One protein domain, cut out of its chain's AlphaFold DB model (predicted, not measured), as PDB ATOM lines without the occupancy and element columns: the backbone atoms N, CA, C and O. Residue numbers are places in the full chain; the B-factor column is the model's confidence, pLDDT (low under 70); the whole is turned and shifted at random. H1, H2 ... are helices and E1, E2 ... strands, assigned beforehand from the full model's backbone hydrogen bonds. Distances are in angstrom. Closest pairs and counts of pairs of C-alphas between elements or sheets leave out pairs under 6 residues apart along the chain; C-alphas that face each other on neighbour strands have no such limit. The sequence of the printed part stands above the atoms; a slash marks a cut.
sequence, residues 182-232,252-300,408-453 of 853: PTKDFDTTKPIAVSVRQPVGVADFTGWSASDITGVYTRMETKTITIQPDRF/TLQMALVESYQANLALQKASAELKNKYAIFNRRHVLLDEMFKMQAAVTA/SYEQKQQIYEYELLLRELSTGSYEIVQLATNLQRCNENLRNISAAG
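What this domain is: This is residues 182 to 232, 252 to 300 and 408 to 453 of the 853 residues of an uncharacterized protein of Opitutae bacterium (UniProt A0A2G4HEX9). A two-stranded antiparallel ribbon, E1 and E2, packs with E1 over two long helices, H2 and H3, which run side by side in opposite ways and make the length of a rod. The short helix H1 packs on residues 415 to 422 of H3. The printed part has 146 residues, with three named helices and two named strands in the order E1, H1, E2, H2, H3; the class is mostly helix. The whole is loose, with a radius of gyration of the C-alphas of 20.6 A, and spans 77 by 34 by 21 A.

Where its parts are: Find C-alpha 192 at (-53.228, 27.533, -32.241), where strand E1 begins; it covers residues 192 to 198 and is 18.3 A long. Its neighbour E2 covers residues 221 to 227 and is 19.2 A long. Between them in the chain, look for helix H1 at residues 210 to 218, 12.5 A long. Then find C-alpha 252 at (-42.078, 46.932, -18.157); from there H2 runs through residues 252 to 300, 71.6 A from end to end. H3, residues 408 to 453, is 68.1 A long and ends at C-alpha 453, (-44.350, 43.661, -8.884).

How they stand to each other: Start at the sheet, where E1 and E2 are antiparallel, with 156 degrees between their directions. C-alphas 195 and 224 face each other at 4.3 A; N 196 and O 223 are within hydrogen-bond range at 2.8 A, as are N 194 and O 225 at 2.9 A. From E1 look to the long helices: its closest C-alphas are Val 196 to Ser 429 of H3, 6.0 A, and Val 194 to Ser 271 of H2, 6.6 A. The closest C-alphas of E2 and H3 are those of Ile 227 and Ala 436, 7.4 A. H2 and H3 touch, closest at the C-alphas of Ala 263 and Leu 439, 5.1 A, with a shallow tilt of 14 degrees, opposite ways. H1 touches H3 with residues 415 to 422 of H3 alone, closest at the C-alphas of Ala 210 and Ile 415, 6.3 A; the tilt is a shallow 22 degrees, the same way. H1 and H2 are close but not clearly touching, with the C-alphas of Ala 210 and Leu 288 at 7.7 A. In H1 and H2 every O i to N i+4 pair is within hydrogen-bond range; in H3 41 of 42 are.

The domain as a whole: The two C-alphas farthest apart are those of Ala 300 and Gly 453, 77.7 A. Residues 233 to 251 are not printed, and C-alphas 232 and 252 are 14.4 A apart across that cut; residues 301 to 407 are not printed either, with 15.6 A between C-alphas 300 and 408. The link from E1 to H1 is long, with 11 residues, and the link from H1 to E2 is tight, with 2. The mean pLDDT of the printed part is 75.1; look for values under 70 at 49 residues, among them 183 to 192, 286 to 300 and 408 to 415.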
ATOM      1  N   PRO A 182     -51.773  47.828 -31.753       70.81
ATOM      2  CA  PRO A 182     -51.170  48.363 -32.975       70.81
ATOM      3  C   PRO A 182     -52.099  48.301 -34.201       70.81
ATOM      4  O   PRO A 182     -52.167  49.257 -34.966       70.81
ATOM      5  N   THR A 183     -52.813  47.185 -34.406       68.62
ATOM      6  CA  THR A 183     -53.703  46.944 -35.564       68.62
ATOM      7  C   THR A 183     -54.878  46.029 -35.192       68.62
ATOM      8  O   THR A 183     -54.776  45.235 -34.259       68.62
ATOM      9  N   LYS A 184     -56.019  46.132 -35.897       67.38
ATOM     10  CA  LYS A 184     -57.274  45.415 -35.563       67.38
ATOM     11  C   LYS A 184     -57.497  44.107 -36.332       67.38
ATOM     12  O   LYS A 184     -58.480  43.422 -36.065       67.38
ATOM     13  N   ASP A 185     -56.600  43.756 -37.246       65.31
ATOM     14  CA  ASP A 185     -56.886  42.778 -38.304       65.31
ATOM     15  C   ASP A 185     -56.645  41.307 -37.913       65.31
ATOM     16  O   ASP A 185     -56.959  40.408 -38.693       65.31
ATOM     17  N   PHE A 186     -56.119  41.033 -36.711       64.44
ATOM     18  CA  PHE A 186     -55.735  39.681 -36.284       64.44
ATOM     19  C   PHE A 186     -56.318  39.312 -34.913       64.44
ATOM     20  O   PHE A 186     -56.162  40.043 -33.936       64.44
ATOM     21  N   ASP A 187     -56.977  38.150 -34.836       64.94
ATOM     22  CA  ASP A 187     -57.525  37.590 -33.595       64.94
ATOM     23  C   ASP A 187     -56.527  36.609 -32.960       64.94
ATOM     24  O   ASP A 187     -56.403  35.450 -33.363       64.94
ATOM     25  N   THR A 188     -55.808  37.077 -31.941       64.81
ATOM     26  CA  THR A 188     -54.815  36.283 -31.200       64.81
ATOM     27  C   THR A 188     -55.391  35.547 -29.992       64.81
ATOM     28  O   THR A 188     -54.631  34.960 -29.224       64.81
ATOM     29  N   THR A 189     -56.714  35.561 -29.801       63.28
ATOM     30  CA  THR A 189     -57.364  35.006 -28.599       63.28
ATOM     31  C   THR A 189     -57.671  33.509 -28.693       63.28
ATOM     32  O   THR A 189     -58.036  32.887 -27.692       63.28
ATOM     33  N   LYS A 190     -57.507  32.898 -29.874       66.94
ATOM     34  CA  LYS A 190     -57.816  31.481 -30.120       66.94
ATOM     35  C   LYS A 190     -56.580  30.579 -29.980       66.94
ATOM     36  O   LYS A 190     -55.498  30.972 -30.417       66.94
ATOM     37  N   PRO A 191     -56.724  29.353 -29.433       67.31
ATOM     38  CA  PRO A 191     -55.648  28.365 -29.403       67.31
ATOM     39  C   PRO A 191     -55.156  28.028 -30.809       67.31
ATOM     40  O   PRO A 191     -55.961  27.797 -31.715       67.31
ATOM     41  N   ILE A 192     -53.837  27.941 -30.976       67.62
ATOM     42  CA  ILE A 192     -53.228  27.533 -32.241       67.62
ATOM     43  C   ILE A 192     -52.845  26.060 -32.115       67.62
ATOM     44  O   ILE A 192     -51.979  25.699 -31.316       67.62
ATOM     45  N   ALA A 193     -53.486  25.210 -32.916       72.31
ATOM     46  CA  ALA A 193     -53.074  23.825 -33.117       72.31
ATOM     47  C   ALA A 193     -52.309  23.722 -34.442       72.31
ATOM     48  O   ALA A 193     -52.881  23.911 -35.520       72.31
ATOM     49  N   VAL A 194     -51.007  23.438 -34.362       71.81
ATOM     50  CA  VAL A 194     -50.153  23.213 -35.534       71.81
ATOM     51  C   VAL A 194     -49.742  21.748 -35.566       71.81
ATOM     52  O   VAL A 194     -49.028  21.275 -34.684       71.81
ATOM     53  N   SER A 195     -50.188  21.024 -36.591       73.00
ATOM     54  CA  SER A 195     -49.687  19.682 -36.891       73.00
ATOM     55  C   SER A 195     -48.476  19.801 -37.808       73.00
ATOM     56  O   SER A 195     -48.575  20.325 -38.915       73.00
ATOM     57  N   VAL A 196     -47.333  19.328 -37.330       76.50
ATOM     58  CA  VAL A 196     -46.039  19.410 -38.002       76.50
ATOM     59  C   VAL A 196     -45.542  17.996 -38.284       76.50
ATOM     60  O   VAL A 196     -45.593  17.133 -37.408       76.50
ATOM     61  N   ARG A 197     -45.064  17.740 -39.505       73.44
ATOM     62  CA  ARG A 197     -44.429  16.470 -39.883       73.44
ATOM     63  C   ARG A 197     -42.914  16.575 -39.755       73.44
ATOM     64  O   ARG A 197     -42.316  17.428 -40.402       73.44
ATOM     65  N   GLN A 198     -42.313  15.717 -38.934       72.44
ATOM     66  CA  GLN A 198     -40.872  15.688 -38.677       72.44
ATOM     67  C   GLN A 198     -40.228  14.464 -39.358       72.44
ATOM     68  O   GLN A 198     -40.795  13.367 -39.294       72.44
ATOM     69  N   PRO A 199     -39.051  14.598 -40.000       68.00
ATOM     70  CA  PRO A 199     -38.321  13.452 -40.537       68.00
ATOM     71  C   PRO A 199     -37.723  12.575 -39.428       68.00
ATOM     72  O   PRO A 199     -37.267  13.076 -38.403       68.00
ATOM     73  N   VAL A 200     -37.654  11.264 -39.677       67.88
ATOM     74  CA  VAL A 200     -37.081  10.253 -38.757       67.88
ATOM     75  C   VAL A 200     -35.569  10.030 -39.017       67.88
ATOM     76  O   VAL A 200     -34.979   9.056 -38.565       67.88
ATOM     77  N   GLY A 201     -34.910  10.932 -39.758       64.06
ATOM     78  CA  GLY A 201     -33.485  10.866 -40.116       64.06
ATOM     79  C   GLY A 201     -33.132  11.780 -41.298       64.06
ATOM     80  O   GLY A 201     -34.014  12.420 -41.869       64.06
ATOM     81  N   VAL A 202     -31.850  11.846 -41.676       63.62
ATOM     82  CA  VAL A 202     -31.409  12.548 -42.897       63.62
ATOM     83  C   VAL A 202     -31.635  11.620 -44.090       63.62
ATOM     84  O   VAL A 202     -31.087  10.522 -44.127       63.62
ATOM     85  N   ALA A 203     -32.482  12.030 -45.032       63.31
ATOM     86  CA  ALA A 203     -32.712  11.284 -46.264       63.31
ATOM     87  C   ALA A 203     -31.710  11.724 -47.343       63.31
ATOM     88  O   ALA A 203     -31.653  12.910 -47.678       63.31
ATOM     89  N   ASP A 204     -30.963  10.764 -47.890       63.97
ATOM     90  CA  ASP A 204     -30.068  10.968 -49.030       63.97
ATOM     91  C   ASP A 204     -30.744  10.488 -50.317       63.97
ATOM     92  O   ASP A 204     -31.107   9.317 -50.449       63.97
ATOM     93  N   PHE A 205     -30.905  11.397 -51.278       70.94
ATOM     94  CA  PHE A 205     -31.470  11.098 -52.590       70.94
ATOM     95  C   PHE A 205     -30.324  10.897 -53.587       70.94
ATOM     96  O   PHE A 205     -29.730  11.852 -54.076       70.94
ATOM     97  N   THR A 206     -29.961   9.641 -53.860       60.69
ATOM     98  CA  THR A 206     -28.881   9.286 -54.806       60.69
ATOM     99  C   THR A 206     -29.390   8.963 -56.216       60.69
ATOM    100  O   THR A 206     -28.593   8.793 -57.138       60.69
ATOM    101  N   GLY A 207     -30.714   8.906 -56.403       59.34
ATOM    102  CA  GLY A 207     -31.389   8.631 -57.672       59.34
ATOM    103  C   GLY A 207     -32.432   9.693 -58.039       59.34
ATOM    104  O   GLY A 207     -32.946  10.410 -57.185       59.34
ATOM    105  N   TRP A 208     -32.770   9.787 -59.328       65.75
ATOM    106  CA  TRP A 208     -33.740  10.752 -59.870       65.75
ATOM    107  C   TRP A 208     -35.169  10.191 -59.839       65.75
ATOM    108  O   TRP A 208     -35.760   9.928 -60.885       65.75
ATOM    109  N   SER A 209     -35.705   9.954 -58.636       70.38
ATOM    110  CA  SER A 209     -36.984   9.262 -58.422       70.38
ATOM    111  C   SER A 209     -37.944  10.068 -57.539       70.38
ATOM    112  O   SER A 209     -37.678  10.331 -56.366       70.38
ATOM    113  N   ALA A 210     -39.112  10.425 -58.083       65.44
ATOM    114  CA  ALA A 210     -40.161  11.116 -57.328       65.44
ATOM    115  C   ALA A 210     -40.866  10.206 -56.297       65.44
ATOM    116  O   ALA A 210     -41.383  10.703 -55.287       65.44
ATOM    117  N   SER A 211     -40.861   8.880 -56.509       69.12
ATOM    118  CA  SER A 211     -41.396   7.910 -55.541       69.12
ATOM    119  C   SER A 211     -40.547   7.833 -54.272       69.12
ATOM    120  O   SER A 211     -41.067   7.572 -53.189       69.12
ATOM    121  N   ASP A 212     -39.250   8.120 -54.379       74.38
ATOM    122  CA  ASP A 212     -38.331   8.071 -53.239       74.38
ATOM    123  C   ASP A 212     -38.572   9.280 -52.318       74.38
ATOM    124  O   ASP A 212     -38.663   9.140 -51.098       74.38
ATOM    125  N   ILE A 213     -38.796  10.463 -52.905       73.88
ATOM    126  CA  ILE A 213     -39.117  11.712 -52.190       73.88
ATOM    127  C   ILE A 213     -40.479  11.609 -51.476       73.88
ATOM    128  O   ILE A 213     -40.616  11.991 -50.310       73.88
ATOM    129  N   THR A 214     -41.494  11.037 -52.130       70.69
ATOM    130  CA  THR A 214     -42.809  10.788 -51.503       70.69
ATOM    131  C   THR A 214     -42.778   9.691 -50.445       70.69
ATOM    132  O   THR A 214     -43.433   9.821 -49.405       70.69
ATOM    133  N   GLY A 215     -41.986   8.640 -50.657       71.50
ATOM    134  CA  GLY A 215     -41.744   7.597 -49.664       71.50
ATOM    135  C   GLY A 215     -41.186   8.165 -48.357       71.50
ATOM    136  O   GLY A 215     -41.641   7.789 -47.278       71.50
ATOM    137  N   VAL A 216     -40.273   9.140 -48.428       74.94
ATOM    138  CA  VAL A 216     -39.764   9.847 -47.239       74.94
ATOM    139  C   VAL A 216     -40.854  10.700 -46.577       74.94
ATOM    140  O   VAL A 216     -41.027  10.617 -45.363       74.94
ATOM    141  N   TYR A 217     -41.637  11.462 -47.347       74.56
ATOM    142  CA  TYR A 217     -42.724  12.301 -46.817       74.56
ATOM    143  C   TYR A 217     -43.825  11.505 -46.089       74.56
ATOM    144  O   TYR A 217     -44.339  11.946 -45.060       74.56
ATOM    145  N   THR A 218     -44.186  10.321 -46.592       74.25
ATOM    146  CA  THR A 218     -45.190   9.440 -45.955       74.25
ATOM    147  C   THR A 218     -44.686   8.765 -44.679       74.25
ATOM    148  O   THR A 218     -45.491   8.417 -43.818       74.25
ATOM    149  N   ARG A 219     -43.363   8.623 -44.529       75.50
ATOM    150  CA  ARG A 219     -42.703   8.063 -43.340       75.50
ATOM    151  C   ARG A 219     -42.395   9.104 -42.258       75.50
ATOM    152  O   ARG A 219     -41.871   8.732 -41.212       75.50
ATOM    153  N   MET A 220     -42.681  10.387 -42.494       79.12
ATOM    154  CA  MET A 220     -42.530  11.434 -41.480       79.12
ATOM    155  C   MET A 220     -43.563  11.273 -40.359       79.12
ATOM    156  O   MET A 220     -44.742  11.018 -40.610       79.12
ATOM    157  N   GLU A 221     -43.142  11.500 -39.119       79.19
ATOM    158  CA  GLU A 221     -44.037  11.464 -37.963       79.19
ATOM    159  C   GLU A 221     -44.801  12.778 -37.825       79.19
ATOM    160  O   GLU A 221     -44.220  13.859 -37.910       79.19
ATOM    161  N   THR A 222     -46.109  12.703 -37.571       78.44
ATOM    162  CA  THR A 222     -46.928  13.895 -37.307       78.44
ATOM    163  C   THR A 222     -46.952  14.188 -35.809       78.44
ATOM    164  O   THR A 222     -47.483  13.399 -35.030       78.44
ATOM    165  N   LYS A 223     -46.427  15.346 -35.407       77.31
ATOM    166  CA  LYS A 223     -46.523  15.879 -34.043       77.31
ATOM    167  C   LYS A 223     -47.457  17.080 -34.029       77.31
ATOM    168  O   LYS A 223     -47.348  17.965 -34.871       77.31
ATOM    169  N   THR A 224     -48.374  17.120 -33.067       77.12
ATOM    170  CA  THR A 224     -49.275  18.266 -32.890       77.12
ATOM    171  C   THR A 224     -48.798  19.106 -31.723       77.12
ATOM    172  O   THR A 224     -48.704  18.621 -30.598       77.12
ATOM    173  N   ILE A 225     -48.513  20.372 -31.999       71.44
ATOM    174  CA  ILE A 225     -48.159  21.374 -31.002       71.44
ATOM    175  C   ILE A 225     -49.404  22.233 -30.794       71.44
ATOM    176  O   ILE A 225     -49.891  22.867 -31.731       71.44
ATOM    177  N   THR A 226     -49.946  22.218 -29.576       73.00
ATOM    178  CA  THR A 226     -51.060  23.093 -29.186       73.00
ATOM    179  C   THR A 226     -50.528  24.130 -28.223       73.00
ATOM    180  O   THR A 226     -50.056  23.774 -27.145       73.00
ATOM    181  N   ILE A 227     -50.598  25.401 -28.606       67.38
ATOM    182  CA  ILE A 227     -50.151  26.503 -27.756       67.38
ATOM    183  C   ILE A 227     -51.356  27.370 -27.428       67.38
ATOM    184  O   ILE A 227     -52.086  27.825 -28.313       67.38
ATOM    185  N   GLN A 228     -51.582  27.542 -26.130       68.81
ATOM    186  CA  GLN A 228     -52.607  28.436 -25.614       68.81
ATOM    187  C   GLN A 228     -52.064  29.869 -25.670       68.81
ATOM    188  O   GLN A 228     -50.961  30.098 -25.162       68.81
ATOM    189  N   PRO A 229     -52.784  30.823 -26.280       65.12
ATOM    190  CA  PRO A 229     -52.403  32.222 -26.210       65.12
ATOM    191  C   PRO A 229     -52.482  32.709 -24.762       65.12
ATOM    192  O   PRO A 229     -53.297  32.219 -23.972       65.12
ATOM    193  N   ASP A 230     -51.639  33.678 -24.416       62.97
ATOM    194  CA  ASP A 230     -51.752  34.345 -23.128       62.97
ATOM    195  C   ASP A 230     -53.080  35.122 -23.048       62.97
ATOM    196  O   ASP A 230     -53.500  35.757 -24.017       62.97
ATOM    197  N   ARG A 231     -53.773  35.033 -21.906       66.19
ATOM    198  CA  ARG A 231     -55.111  35.618 -21.688       66.19
ATOM    199  C   ARG A 231     -55.064  36.945 -20.932       66.19
ATOM    200  O   ARG A 231     -56.122  37.529 -20.707       66.19
ATOM    201  N   PHE A 232     -53.880  37.399 -20.513       70.19
ATOM    202  CA  PHE A 232     -53.749  38.645 -19.759       70.19
ATOM    203  C   PHE A 232     -53.947  39.884 -20.638       70.19
ATOM    204  O   PHE A 232     -54.582  40.833 -20.198       70.19
ATOM    205  N   THR A 252     -42.720  48.139 -17.613       93.38
ATOM    206  CA  THR A 252     -42.078  46.932 -18.157       93.38
ATOM    207  C   THR A 252     -43.050  45.760 -18.309       93.38
ATOM    208  O   THR A 252     -42.913  44.975 -19.247       93.38
ATOM    209  N   LEU A 253     -44.085  45.679 -17.464       91.12
ATOM    210  CA  LEU A 253     -45.133  44.668 -17.577       91.12
ATOM    211  C   LEU A 253     -45.999  44.878 -18.829       91.12
ATOM    212  O   LEU A 253     -46.325  43.910 -19.515       91.12
ATOM    213  N   GLN A 254     -46.318  46.129 -19.185       90.19
ATOM    214  CA  GLN A 254     -47.017  46.434 -20.440       90.19
ATOM    215  C   GLN A 254     -46.160  46.130 -21.667       90.19
ATOM    216  O   GLN A 254     -46.682  45.625 -22.660       90.19
ATOM    217  N   MET A 255     -44.851  46.382 -21.604       89.88
ATOM    218  CA  MET A 255     -43.952  46.006 -22.697       89.88
ATOM    219  C   MET A 255     -43.927  44.484 -22.891       89.88
ATOM    220  O   MET A 255     -44.114  44.011 -24.009       89.88
ATOM    221  N   ALA A 256     -43.806  43.713 -21.805       90.19
ATOM    222  CA  ALA A 256     -43.821  42.250 -21.858       90.19
ATOM    223  C   ALA A 256     -45.152  41.684 -22.396       90.19
ATOM    224  O   ALA A 256     -45.155  40.696 -23.136       90.19
ATOM    225  N   LEU A 257     -46.284  42.328 -22.080       89.00
ATOM    226  CA  LEU A 257     -47.602  42.002 -22.643       89.00
ATOM    227  C   LEU A 257     -47.621  42.173 -24.172       89.00
ATOM    228  O   LEU A 257     -48.101  41.294 -24.893       89.00
ATOM    229  N   VAL A 258     -47.068  43.279 -24.677       87.50
ATOM    230  CA  VAL A 258     -46.971  43.541 -26.122       87.50
ATOM    231  C   VAL A 258     -45.996  42.571 -26.803       87.50
ATOM    232  O   VAL A 258     -46.294  42.076 -27.889       87.50
ATOM    233  N   GLU A 259     -44.868  42.244 -26.173       88.38
ATOM    234  CA  GLU A 259     -43.898  41.263 -26.686       88.38
ATOM    235  C   GLU A 259     -44.500  39.855 -26.801       88.38
ATOM    236  O   GLU A 259     -44.332  39.192 -27.828       88.38
ATOM    237  N   SER A 260     -45.252  39.406 -25.789       86.50
ATOM    238  CA  SER A 260     -45.991  38.136 -25.844       86.50
ATOM    239  C   SER A 260     -46.997  38.123 -27.001       86.50
ATOM    240  O   SER A 260     -47.048  37.167 -27.784       86.50
ATOM    241  N   TYR A 261     -47.741  39.219 -27.182       84.69
ATOM    242  CA  TYR A 261     -48.653  39.375 -28.315       84.69
ATOM    243  C   TYR A 261     -47.924  39.285 -29.669       84.69
ATOM    244  O   TYR A 261     -48.372  38.564 -30.565       84.69
ATOM    245  N   GLN A 262     -46.775  39.950 -29.823       86.00
ATOM    246  CA  GLN A 262     -45.971  39.891 -31.050       86.00
ATOM    247  C   GLN A 262     -45.421  38.485 -31.323       86.00
ATOM    248  O   GLN A 262     -45.468  38.018 -32.464       86.00
ATOM    249  N   ALA A 263     -44.943  37.781 -30.294       86.62
ATOM    250  CA  ALA A 263     -44.469  36.405 -30.420       86.62
ATOM    251  C   ALA A 263     -45.594  35.449 -30.857       86.62
ATOM    252  O   ALA A 263     -45.371  34.555 -31.677       86.62
ATOM    253  N   ASN A 264     -46.818  35.670 -30.368       83.75
ATOM    254  CA  ASN A 264     -48.003  34.922 -30.784       83.75
ATOM    255  C   ASN A 264     -48.338  35.184 -32.262       83.75
ATOM    256  O   ASN A 264     -48.508  34.242 -33.036       83.75
ATOM    257  N   LEU A 265     -48.329  36.449 -32.691       83.81
ATOM    258  CA  LEU A 265     -48.549  36.814 -34.093       83.81
ATOM    259  C   LEU A 265     -47.501  36.185 -35.029       83.81
ATOM    260  O   LEU A 265     -47.850  35.650 -36.083       83.81
ATOM    261  N   ALA A 266     -46.223  36.202 -34.636       86.00
ATOM    262  CA  ALA A 266     -45.140  35.589 -35.403       86.00
ATOM    263  C   ALA A 266     -45.343  34.074 -35.575       86.00
ATOM    264  O   ALA A 266     -45.175  33.542 -36.674       86.00
ATOM    265  N   LEU A 267     -45.778  33.387 -34.516       84.75
ATOM    266  CA  LEU A 267     -46.104  31.964 -34.562       84.75
ATOM    267  C   LEU A 267     -47.309  31.670 -35.475       84.75
ATOM    268  O   LEU A 267     -47.276  30.702 -36.238       84.75
ATOM    269  N   GLN A 268     -48.356  32.501 -35.440       82.06
ATOM    270  CA  GLN A 268     -49.507  32.366 -36.344       82.06
ATOM    271  C   GLN A 268     -49.100  32.517 -37.809       82.06
ATOM    272  O   GLN A 268     -49.496  31.702 -38.646       82.06
ATOM    273  N   LYS A 269     -48.279  33.530 -38.108       85.75
ATOM    274  CA  LYS A 269     -47.747  33.767 -39.452       85.75
ATOM    275  C   LYS A 269     -46.967  32.550 -39.953       85.75
ATOM    276  O   LYS A 269     -47.299  32.017 -41.011       85.75
ATOM    277  N   ALA A 270     -46.005  32.063 -39.171       86.12
ATOM    278  CA  ALA A 270     -45.210  30.894 -39.539       86.12
ATOM    279  C   ALA A 270     -46.080  29.634 -39.713       86.12
ATOM    280  O   ALA A 270     -45.859  28.837 -40.624       86.12
ATOM    281  N   SER A 271     -47.124  29.464 -38.890       83.69
ATOM    282  CA  SER A 271     -48.080  28.358 -39.036       83.69
ATOM    283  C   SER A 271     -48.829  28.408 -40.372       83.69
ATOM    284  O   SER A 271     -48.993  27.378 -41.032       83.69
ATOM    285  N   ALA A 272     -49.272  29.596 -40.793       82.81
ATOM    286  CA  ALA A 272     -49.933  29.789 -42.080       82.81
ATOM    287  C   ALA A 272     -48.974  29.547 -43.260       82.81
ATOM    288  O   ALA A 272     -49.335  28.856 -44.215       82.81
ATOM    289  N   GLU A 273     -47.737  30.041 -43.173       85.06
ATOM    290  CA  GLU A 273     -46.697  29.808 -44.182       85.06
ATOM    291  C   GLU A 273     -46.369  28.316 -44.328       85.06
ATOM    292  O   GLU A 273     -46.315  27.806 -45.448       85.06
ATOM    293  N   LEU A 274     -46.253  27.578 -43.219       83.38
ATOM    294  CA  LEU A 274     -46.019  26.134 -43.248       83.38
ATOM    295  C   LEU A 274     -47.181  25.372 -43.910       83.38
ATOM    296  O   LEU A 274     -46.947  24.462 -44.707       83.38
ATOM    297  N   LYS A 275     -48.439  25.757 -43.645       82.94
ATOM    298  CA  LYS A 275     -49.614  25.177 -44.326       82.94
ATOM    299  C   LYS A 275     -49.572  25.413 -45.838       82.94
ATOM    300  O   LYS A 275     -49.851  24.489 -46.602       82.94
ATOM    301  N   ASN A 276     -49.175  26.610 -46.267       82.94
ATOM    302  CA  ASN A 276     -48.998  26.918 -47.686       82.94
ATOM    303  C   ASN A 276     -47.874  26.082 -48.310       82.94
ATOM    304  O   ASN A 276     -48.071  25.522 -49.388       82.94
ATOM    305  N   LYS A 277     -46.739  25.907 -47.620       81.88
ATOM    306  CA  LYS A 277     -45.653  25.025 -48.081       81.88
ATOM    307  C   LYS A 277     -46.127  23.576 -48.243       81.88
ATOM    308  O   LYS A 277     -45.817  22.953 -49.257       81.88
ATOM    309  N   TYR A 278     -46.944  23.053 -47.319       78.88
ATOM    310  CA  TYR A 278     -47.549  21.720 -47.470       78.88
ATOM    311  C   TYR A 278     -48.461  21.636 -48.702       78.88
ATOM    312  O   TYR A 278     -48.412  20.652 -49.441       78.88
ATOM    313  N   ALA A 279     -49.279  22.663 -48.951       78.62
ATOM    314  CA  ALA A 279     -50.155  22.711 -50.120       78.62
ATOM    315  C   ALA A 279     -49.361  22.757 -51.438       78.62
ATOM    316  O   ALA A 279     -49.676  22.009 -52.366       78.62
ATOM    317  N   ILE A 280     -48.304  23.575 -51.502       79.38
ATOM    318  CA  ILE A 280     -47.411  23.684 -52.664       79.38
ATOM    319  C   ILE A 280     -46.710  22.350 -52.927       79.38
ATOM    320  O   ILE A 280     -46.727  21.872 -54.059       79.38
ATOM    321  N   PHE A 281     -46.156  21.711 -51.894       79.69
ATOM    322  CA  PHE A 281     -45.498  20.410 -52.014       79.69
ATOM    323  C   PHE A 281     -46.444  19.330 -52.560       79.69
ATOM    324  O   PHE A 281     -46.122  18.655 -53.539       79.69
ATOM    325  N   ASN A 282     -47.655  19.221 -51.999       76.38
ATOM    326  CA  ASN A 282     -48.663  18.274 -52.481       76.38
ATOM    327  C   ASN A 282     -49.087  18.575 -53.930       76.38
ATOM    328  O   ASN A 282     -49.257  17.657 -54.731       76.38
ATOM    329  N   ARG A 283     -49.238  19.855 -54.300       72.75
ATOM    330  CA  ARG A 283     -49.588  20.253 -55.673       72.75
ATOM    331  C   ARG A 283     -48.461  19.948 -56.659       72.75
ATOM    332  O   ARG A 283     -48.733  19.509 -57.773       72.75
ATOM    333  N   ARG A 284     -47.208  20.143 -56.245       70.88
ATOM    334  CA  ARG A 284     -46.018  19.851 -57.047       70.88
ATOM    335  C   ARG A 284     -45.875  18.362 -57.343       70.88
ATOM    336  O   ARG A 284     -45.525  18.008 -58.464       70.88
ATOM    337  N   HIS A 285     -46.211  17.508 -56.379       71.19
ATOM    338  CA  HIS A 285     -46.278  16.065 -56.594       71.19
ATOM    339  C   HIS A 285     -47.268  15.687 -57.707       71.19
ATOM    340  O   HIS A 285     -46.927  14.910 -58.594       71.19
ATOM    341  N   VAL A 286     -48.475  16.267 -57.692       69.19
ATOM    342  CA  VAL A 286     -49.499  16.015 -58.726       69.19
ATOM    343  C   VAL A 286     -49.012  16.454 -60.109       69.19
ATOM    344  O   VAL A 286     -49.171  15.711 -61.071       69.19
ATOM    345  N   LEU A 287     -48.359  17.616 -60.204       69.00
ATOM    346  CA  LEU A 287     -47.789  18.099 -61.464       69.00
ATOM    347  C   LEU A 287     -46.692  17.163 -62.003       69.00
ATOM    348  O   LEU A 287     -46.667  16.882 -63.197       69.00
ATOM    349  N   LEU A 288     -45.801  16.661 -61.140       65.69
ATOM    350  CA  LEU A 288     -44.775  15.689 -61.538       65.69
ATOM    351  C   LEU A 288     -45.392  14.378 -62.043       65.69
ATOM    352  O   LEU A 288     -44.947  13.847 -63.057       65.69
ATOM    353  N   ASP A 289     -46.434  13.876 -61.375       64.12
ATOM    354  CA  ASP A 289     -47.169  12.679 -61.804       64.12
ATOM    355  C   ASP A 289     -47.843  12.882 -63.176       64.12
ATOM    356  O   ASP A 289     -47.758  12.024 -64.056       64.12
ATOM    357  N   GLU A 290     -48.441  14.053 -63.414       61.59
ATOM    358  CA  GLU A 290     -48.982  14.435 -64.725       61.59
ATOM    359  C   GLU A 290     -47.887  14.544 -65.800       61.59
ATOM    360  O   GLU A 290     -48.081  14.046 -66.911       61.59
ATOM    361  N   MET A 291     -46.719  15.116 -65.479       61.09
ATOM    362  CA  MET A 291     -45.571  15.184 -66.395       61.09
ATOM    363  C   MET A 291     -45.053  13.792 -66.778       61.09
ATOM    364  O   MET A 291     -44.795  13.544 -67.958       61.09
ATOM    365  N   PHE A 292     -44.933  12.864 -65.823       62.59
ATOM    366  CA  PHE A 292     -44.523  11.485 -66.115       62.59
ATOM    367  C   PHE A 292     -45.567  10.737 -66.953       62.59
ATOM    368  O   PHE A 292     -45.201  10.009 -67.878       62.59
ATOM    369  N   LYS A 293     -46.867  10.950 -66.703       59.19
ATOM    370  CA  LYS A 293     -47.955  10.401 -67.534       59.19
ATOM    371  C   LYS A 293     -47.931  10.960 -68.959       59.19
ATOM    372  O   LYS A 293     -48.047  10.191 -69.913       59.19
ATOM    373  N   MET A 294     -47.724  12.269 -69.115       53.78
ATOM    374  CA  MET A 294     -47.528  12.927 -70.413       53.78
ATOM    375  C   MET A 294     -46.306  12.371 -71.144       53.78
ATOM    376  O   MET A 294     -46.391  12.063 -72.327       53.78
ATOM    377  N   GLN A 295     -45.183  12.166 -70.456       57.09
ATOM    378  CA  GLN A 295     -43.999  11.553 -71.058       57.09
ATOM    379  C   GLN A 295     -44.258  10.115 -71.509       57.09
ATOM    380  O   GLN A 295     -43.827   9.743 -72.602       57.09
ATOM    381  N   ALA A 296     -44.937   9.300 -70.699       54.75
ATOM    382  CA  ALA A 296     -45.310   7.946 -71.093       54.75
ATOM    383  C   ALA A 296     -46.207   7.968 -72.344       54.75
ATOM    384  O   ALA A 296     -45.992   7.179 -73.262       54.75
ATOM    385  N   ALA A 297     -47.134   8.929 -72.431       50.62
ATOM    386  CA  ALA A 297     -47.987   9.141 -73.598       50.62
ATOM    387  C   ALA A 297     -47.209   9.623 -74.840       50.62
ATOM    388  O   ALA A 297     -47.404   9.078 -75.922       50.62
ATOM    389  N   VAL A 298     -46.278  10.575 -74.700       49.88
ATOM    390  CA  VAL A 298     -45.418  11.069 -75.795       49.88
ATOM    391  C   VAL A 298     -44.438   9.988 -76.264       49.88
ATOM    392  O   VAL A 298     -44.259   9.789 -77.460       49.88
ATOM    393  N   THR A 299     -43.843   9.217 -75.353       49.16
ATOM    394  CA  THR A 299     -42.920   8.118 -75.700       49.16
ATOM    395  C   THR A 299     -43.655   6.952 -76.372       49.16
ATOM    396  O   THR A 299     -43.117   6.333 -77.294       49.16
ATOM    397  N   ALA A 300     -44.903   6.683 -75.967       46.66
ATOM    398  CA  ALA A 300     -45.787   5.731 -76.636       46.66
ATOM    399  C   ALA A 300     -46.279   6.238 -78.007       46.66
ATOM    400  O   ALA A 300     -46.438   5.437 -78.922       46.66
ATOM    401  N   SER A 408     -35.374  15.062 -70.698       55.56
ATOM    402  CA  SER A 408     -34.741  14.292 -69.612       55.56
ATOM    403  C   SER A 408     -34.020  15.182 -68.589       55.56
ATOM    404  O   SER A 408     -34.025  14.875 -67.394       55.56
ATOM    405  N   TYR A 409     -33.404  16.281 -69.029       56.47
ATOM    406  CA  TYR A 409     -32.766  17.255 -68.142       56.47
ATOM    407  C   TYR A 409     -33.798  18.076 -67.357       56.47
ATOM    408  O   TYR A 409     -33.687  18.181 -66.136       56.47
ATOM    409  N   GLU A 410     -34.844  18.568 -68.027       60.53
ATOM    410  CA  GLU A 410     -35.967  19.273 -67.398       60.53
ATOM    411  C   GLU A 410     -36.618  18.415 -66.307       60.53
ATOM    412  O   GLU A 410     -36.867  18.898 -65.208       60.53
ATOM    413  N   GLN A 411     -36.799  17.113 -66.538       61.62
ATOM    414  CA  GLN A 411     -37.330  16.193 -65.526       61.62
ATOM    415  C   GLN A 411     -36.448  16.084 -64.286       61.62
ATOM    416  O   GLN A 411     -36.950  16.163 -63.166       61.62
ATOM    417  N   LYS A 412     -35.132  15.937 -64.465       60.81
ATOM    418  CA  LYS A 412     -34.186  15.899 -63.341       60.81
ATOM    419  C   LYS A 412     -34.203  17.212 -62.560       60.81
ATOM    420  O   LYS A 412     -34.198  17.183 -61.332       60.81
ATOM    421  N   GLN A 413     -34.310  18.345 -63.255       67.50
ATOM    422  CA  GLN A 413     -34.461  19.654 -62.626       67.50
ATOM    423  C   GLN A 413     -35.772  19.759 -61.827       67.50
ATOM    424  O   GLN A 413     -35.751  20.192 -60.677       67.50
ATOM    425  N   GLN A 414     -36.906  19.309 -62.374       65.62
ATOM    426  CA  GLN A 414     -38.193  19.356 -61.669       65.62
ATOM    427  C   GLN A 414     -38.227  18.431 -60.432       65.62
ATOM    428  O   GLN A 414     -38.838  18.797 -59.422       65.62
ATOM    429  N   ILE A 415     -37.552  17.271 -60.478       67.50
ATOM    430  CA  ILE A 415     -37.373  16.357 -59.331       67.50
ATOM    431  C   ILE A 415     -36.482  16.996 -58.255       67.50
ATOM    432  O   ILE A 415     -36.817  16.925 -57.075       67.50
ATOM    433  N   TYR A 416     -35.394  17.669 -58.642       72.69
ATOM    434  CA  TYR A 416     -34.534  18.405 -57.708       72.69
ATOM    435  C   TYR A 416     -35.280  19.554 -57.014       72.69
ATOM    436  O   TYR A 416     -35.213  19.704 -55.797       72.69
ATOM    437  N   GLU A 417     -36.064  20.331 -57.764       71.00
ATOM    438  CA  GLU A 417     -36.929  21.379 -57.202       71.00
ATOM    439  C   GLU A 417     -37.958  20.799 -56.207       71.00
ATOM    440  O   GLU A 417     -38.271  21.427 -55.197       71.00
ATOM    441  N   TYR A 418     -38.458  19.580 -56.439       73.88
ATOM    442  CA  TYR A 418     -39.355  18.881 -55.510       73.88
ATOM    443  C   TYR A 418     -38.639  18.360 -54.252       73.88
ATOM    444  O   TYR A 418     -39.191  18.441 -53.153       73.88
ATOM    445  N   GLU A 419     -37.395  17.898 -54.382       75.19
ATOM    446  CA  GLU A 419     -36.531  17.569 -53.243       75.19
ATOM    447  C   GLU A 419     -36.272  18.801 -52.361       75.19
ATOM    448  O   GLU A 419     -36.400  18.730 -51.135       75.19
ATOM    449  N   LEU A 420     -35.953  19.949 -52.969       80.38
ATOM    450  CA  LEU A 420     -35.734  21.205 -52.249       80.38
ATOM    451  C   LEU A 420     -36.971  21.627 -51.446       80.38
ATOM    452  O   LEU A 420     -36.830  22.022 -50.289       80.38
ATOM    453  N   LEU A 421     -38.177  21.458 -51.998       79.50
ATOM    454  CA  LEU A 421     -39.426  21.725 -51.275       79.50
ATOM    455  C   LEU A 421     -39.620  20.791 -50.065       79.50
ATOM    456  O   LEU A 421     -40.113  21.234 -49.028       79.50
ATOM    457  N   LEU A 422     -39.209  19.518 -50.149       78.25
ATOM    458  CA  LEU A 422     -39.236  18.604 -48.995       78.25
ATOM    459  C   LEU A 422     -38.265  19.057 -47.895       78.25
ATOM    460  O   LEU A 422     -38.600  19.017 -46.707       78.25
ATOM    461  N   ARG A 423     -37.062  19.503 -48.280       79.19
ATOM    462  CA  ARG A 423     -36.070  20.051 -47.341       79.19
ATOM    463  C   ARG A 423     -36.585  21.338 -46.694       79.19
ATOM    464  O   ARG A 423     -36.460  21.499 -45.484       79.19
ATOM    465  N   GLU A 424     -37.239  22.206 -47.461       80.06
ATOM    466  CA  GLU A 424     -37.854  23.435 -46.960       80.06
ATOM    467  C   GLU A 424     -39.005  23.162 -45.974       80.06
ATOM    468  O   GLU A 424     -39.098  23.821 -44.936       80.06
ATOM    469  N   LEU A 425     -39.838  22.148 -46.242       77.44
ATOM    470  CA  LEU A 425     -40.860  21.672 -45.303       77.44
ATOM    471  C   LEU A 425     -40.254  21.189 -43.985       77.44
ATOM    472  O   LEU A 425     -40.755  21.522 -42.909       77.44
ATOM    473  N   SER A 426     -39.164  20.421 -44.061       76.62
ATOM    474  CA  SER A 426     -38.457  19.961 -42.870       76.62
ATOM    475  C   SER A 426     -37.881  21.135 -42.076       76.62
ATOM    476  O   SER A 426     -37.985  21.138 -40.854       76.62
ATOM    477  N   THR A 427     -37.311  22.150 -42.725       80.06
ATOM    478  CA  THR A 427     -36.793  23.346 -42.039       80.06
ATOM    479  C   THR A 427     -37.909  24.156 -41.375       80.06
ATOM    480  O   THR A 427     -37.758  24.569 -40.226       80.06
ATOM    481  N   GLY A 428     -39.069  24.292 -42.028       78.88
ATOM    482  CA  GLY A 428     -40.232  24.979 -41.455       78.88
ATOM    483  C   GLY A 428     -40.773  24.326 -40.173       78.88
ATOM    484  O   GLY A 428     -41.350  25.010 -39.330       78.88
ATOM    485  N   SER A 429     -40.544  23.022 -39.966       76.38
ATOM    486  CA  SER A 429     -40.905  22.347 -38.708       76.38
ATOM    487  C   SER A 429     -40.106  22.851 -37.500       76.38
ATOM    488  O   SER A 429     -40.672  23.067 -36.427       76.38
ATOM    489  N   TYR A 430     -38.803  23.081 -37.684       81.81
ATOM    490  CA  TYR A 430     -37.910  23.581 -36.640       81.81
ATOM    491  C   TYR A 430     -38.176  25.057 -36.327       81.81
ATOM    492  O   TYR A 430     -38.131  25.451 -35.162       81.81
ATOM    493  N   GLU A 431     -38.538  25.847 -37.340       84.81
ATOM    494  CA  GLU A 431     -38.930  27.253 -37.191       84.81
ATOM    495  C   GLU A 431     -40.166  27.418 -36.284       84.81
ATOM    496  O   GLU A 431     -40.157  28.239 -35.365       84.81
ATOM    497  N   ILE A 432     -41.197  26.576 -36.452       84.50
ATOM    498  CA  ILE A 432     -42.382  26.576 -35.571       84.50
ATOM    499  C   ILE A 432     -42.006  26.267 -34.120       84.50
ATOM    500  O   ILE A 432     -42.488  26.939 -33.207       84.50
ATOM    501  N   VAL A 433     -41.148  25.272 -33.883       84.00
ATOM    502  CA  VAL A 433     -40.712  24.901 -32.524       84.00
ATOM    503  C   VAL A 433     -39.903  26.030 -31.877       84.00
ATOM    504  O   VAL A 433     -40.084  26.318 -30.691       84.00
ATOM    505  N   GLN A 434     -39.050  26.711 -32.647       87.56
ATOM    506  CA  GLN A 434     -38.287  27.866 -32.174       87.56
ATOM    507  C   GLN A 434     -39.208  29.026 -31.767       87.56
ATOM    508  O   GLN A 434     -39.049  29.577 -30.676       87.56
ATOM    509  N   LEU A 435     -40.198  29.368 -32.596       88.38
ATOM    510  CA  LEU A 435     -41.171  30.429 -32.304       88.38
ATOM    511  C   LEU A 435     -42.101  30.069 -31.139       88.38
ATOM    512  O   LEU A 435     -42.394  30.921 -30.303       88.38
ATOM    513  N   ALA A 436     -42.510  28.803 -31.031       83.62
ATOM    514  CA  ALA A 436     -43.270  28.286 -29.895       83.62
ATOM    515  C   ALA A 436     -42.503  28.437 -28.573       83.62
ATOM    516  O   ALA A 436     -43.045  28.928 -27.584       83.62
ATOM    517  N   THR A 437     -41.221  28.067 -28.583       86.56
ATOM    518  CA  THR A 437     -40.321  28.234 -27.433       86.56
ATOM    519  C   THR A 437     -40.139  29.714 -27.091       86.56
ATOM    520  O   THR A 437     -40.102  30.074 -25.917       86.56
ATOM    521  N   ASN A 438     -40.068  30.596 -28.096       88.69
ATOM    522  CA  ASN A 438     -39.987  32.037 -27.874       88.69
ATOM    523  C   ASN A 438     -41.257  32.596 -27.213       88.69
ATOM    524  O   ASN A 438     -41.158  33.333 -26.239       88.69
ATOM    525  N   LEU A 439     -42.445  32.199 -27.683       85.88
ATOM    526  CA  LEU A 439     -43.714  32.597 -27.068       85.88
ATOM    527  C   LEU A 439     -43.817  32.113 -25.614       85.88
ATOM    528  O   LEU A 439     -44.208  32.882 -24.737       85.88
ATOM    529  N   GLN A 440     -43.420  30.866 -25.338       86.38
ATOM    530  CA  GLN A 440     -43.359  30.362 -23.967       86.38
ATOM    531  C   GLN A 440     -42.415  31.212 -23.102       86.38
ATOM    532  O   GLN A 440     -42.803  31.615 -22.008       86.38
ATOM    533  N   ARG A 441     -41.224  31.552 -23.610       89.25
ATOM    534  CA  ARG A 441     -40.262  32.417 -22.911       89.25
ATOM    535  C   ARG A 441     -40.832  33.808 -22.620       89.25
ATOM    536  O   ARG A 441     -40.647  34.308 -21.516       89.25
ATOM    537  N   CYS A 442     -41.534  34.428 -23.571       89.25
ATOM    538  CA  CYS A 442     -42.192  35.722 -23.357       89.25
ATOM    539  C   CYS A 442     -43.273  35.637 -22.266       89.25
ATOM    540  O   CYS A 442     -43.336  36.504 -21.398       89.25
ATOM    541  N   ASN A 443     -44.077  34.570 -22.257       86.38
ATOM    542  CA  ASN A 443     -45.102  34.355 -21.228       86.38
ATOM    543  C   ASN A 443     -44.498  34.089 -19.841       86.38
ATOM    544  O   ASN A 443     -45.023  34.550 -18.829       86.38
ATOM    545  N   GLU A 444     -43.390  33.349 -19.773       87.94
ATOM    546  CA  GLU A 444     -42.633  33.150 -18.532       87.94
ATOM    547  C   GLU A 444     -42.034  34.472 -18.032       87.94
ATOM    548  O   GLU A 444     -42.154  34.782 -16.849       87.94
ATOM    549  N   ASN A 445     -41.472  35.295 -18.927       90.50
ATOM    550  CA  ASN A 445     -40.961  36.626 -18.587       90.50
ATOM    551  C   ASN A 445     -42.057  37.526 -18.000       90.50
ATOM    552  O   ASN A 445     -41.863  38.139 -16.954       90.50
ATOM    553  N   LEU A 446     -43.238  37.543 -18.618       89.44
ATOM    554  CA  LEU A 446     -44.388  38.293 -18.123       89.44
ATOM    555  C   LEU A 446     -44.786  37.884 -16.696       89.44
ATOM    556  O   LEU A 446     -44.964  38.749 -15.839       89.44
ATOM    557  N   ARG A 447     -44.875  36.577 -16.420       88.44
ATOM    558  CA  ARG A 447     -45.186  36.063 -15.073       88.44
ATOM    559  C   ARG A 447     -44.107  36.416 -14.052       88.44
ATOM    560  O   ARG A 447     -44.423  36.686 -12.897       88.44
ATOM    561  N   ASN A 448     -42.843  36.421 -14.468       91.62
ATOM    562  CA  ASN A 448     -41.735  36.811 -13.600       91.62
ATOM    563  C   ASN A 448     -41.803  38.303 -13.244       91.62
ATOM    564  O   ASN A 448     -41.625  38.653 -12.079       91.62
ATOM    565  N   ILE A 449     -42.115  39.174 -14.210       92.31
ATOM    566  CA  ILE A 449     -42.267  40.619 -13.972       92.31
ATOM    567  C   ILE A 449     -43.486  40.897 -13.083       92.31
ATOM    568  O   ILE A 449     -43.384  41.694 -12.151       92.31
ATOM    569  N   SER A 450     -44.619  40.218 -13.304       90.38
ATOM    570  CA  SER A 450     -45.792  40.382 -12.433       90.38
ATOM    571  C   SER A 450     -45.498  39.929 -11.001       90.38
ATOM    572  O   SER A 450     -45.820  40.642 -10.055       90.38
ATOM    573  N   ALA A 451     -44.817  38.789 -10.832       91.94
ATOM    574  CA  ALA A 451     -44.402  38.300  -9.519       91.94
ATOM    575  C   ALA A 451     -43.408  39.251  -8.825       91.94
ATOM    576  O   ALA A 451     -43.474  39.428  -7.606       91.94
ATOM    577  N   ALA A 452     -42.514  39.898  -9.581       93.50
ATOM    578  CA  ALA A 452     -41.630  40.934  -9.051       93.50
ATOM    579  C   ALA A 452     -42.430  42.149  -8.547       93.50
ATOM    580  O   ALA A 452     -42.177  42.631  -7.444       93.50
ATOM    581  N   GLY A 453     -43.440  42.593  -9.303       93.62
ATOM    582  CA  GLY A 453     -44.350  43.661  -8.884       93.62
ATOM    583  C   GLY A 453     -45.098  43.334  -7.588       93.62
ATOM    584  O   GLY A 453     -45.089  44.140  -6.655       93.62
TER     585      GLY A 453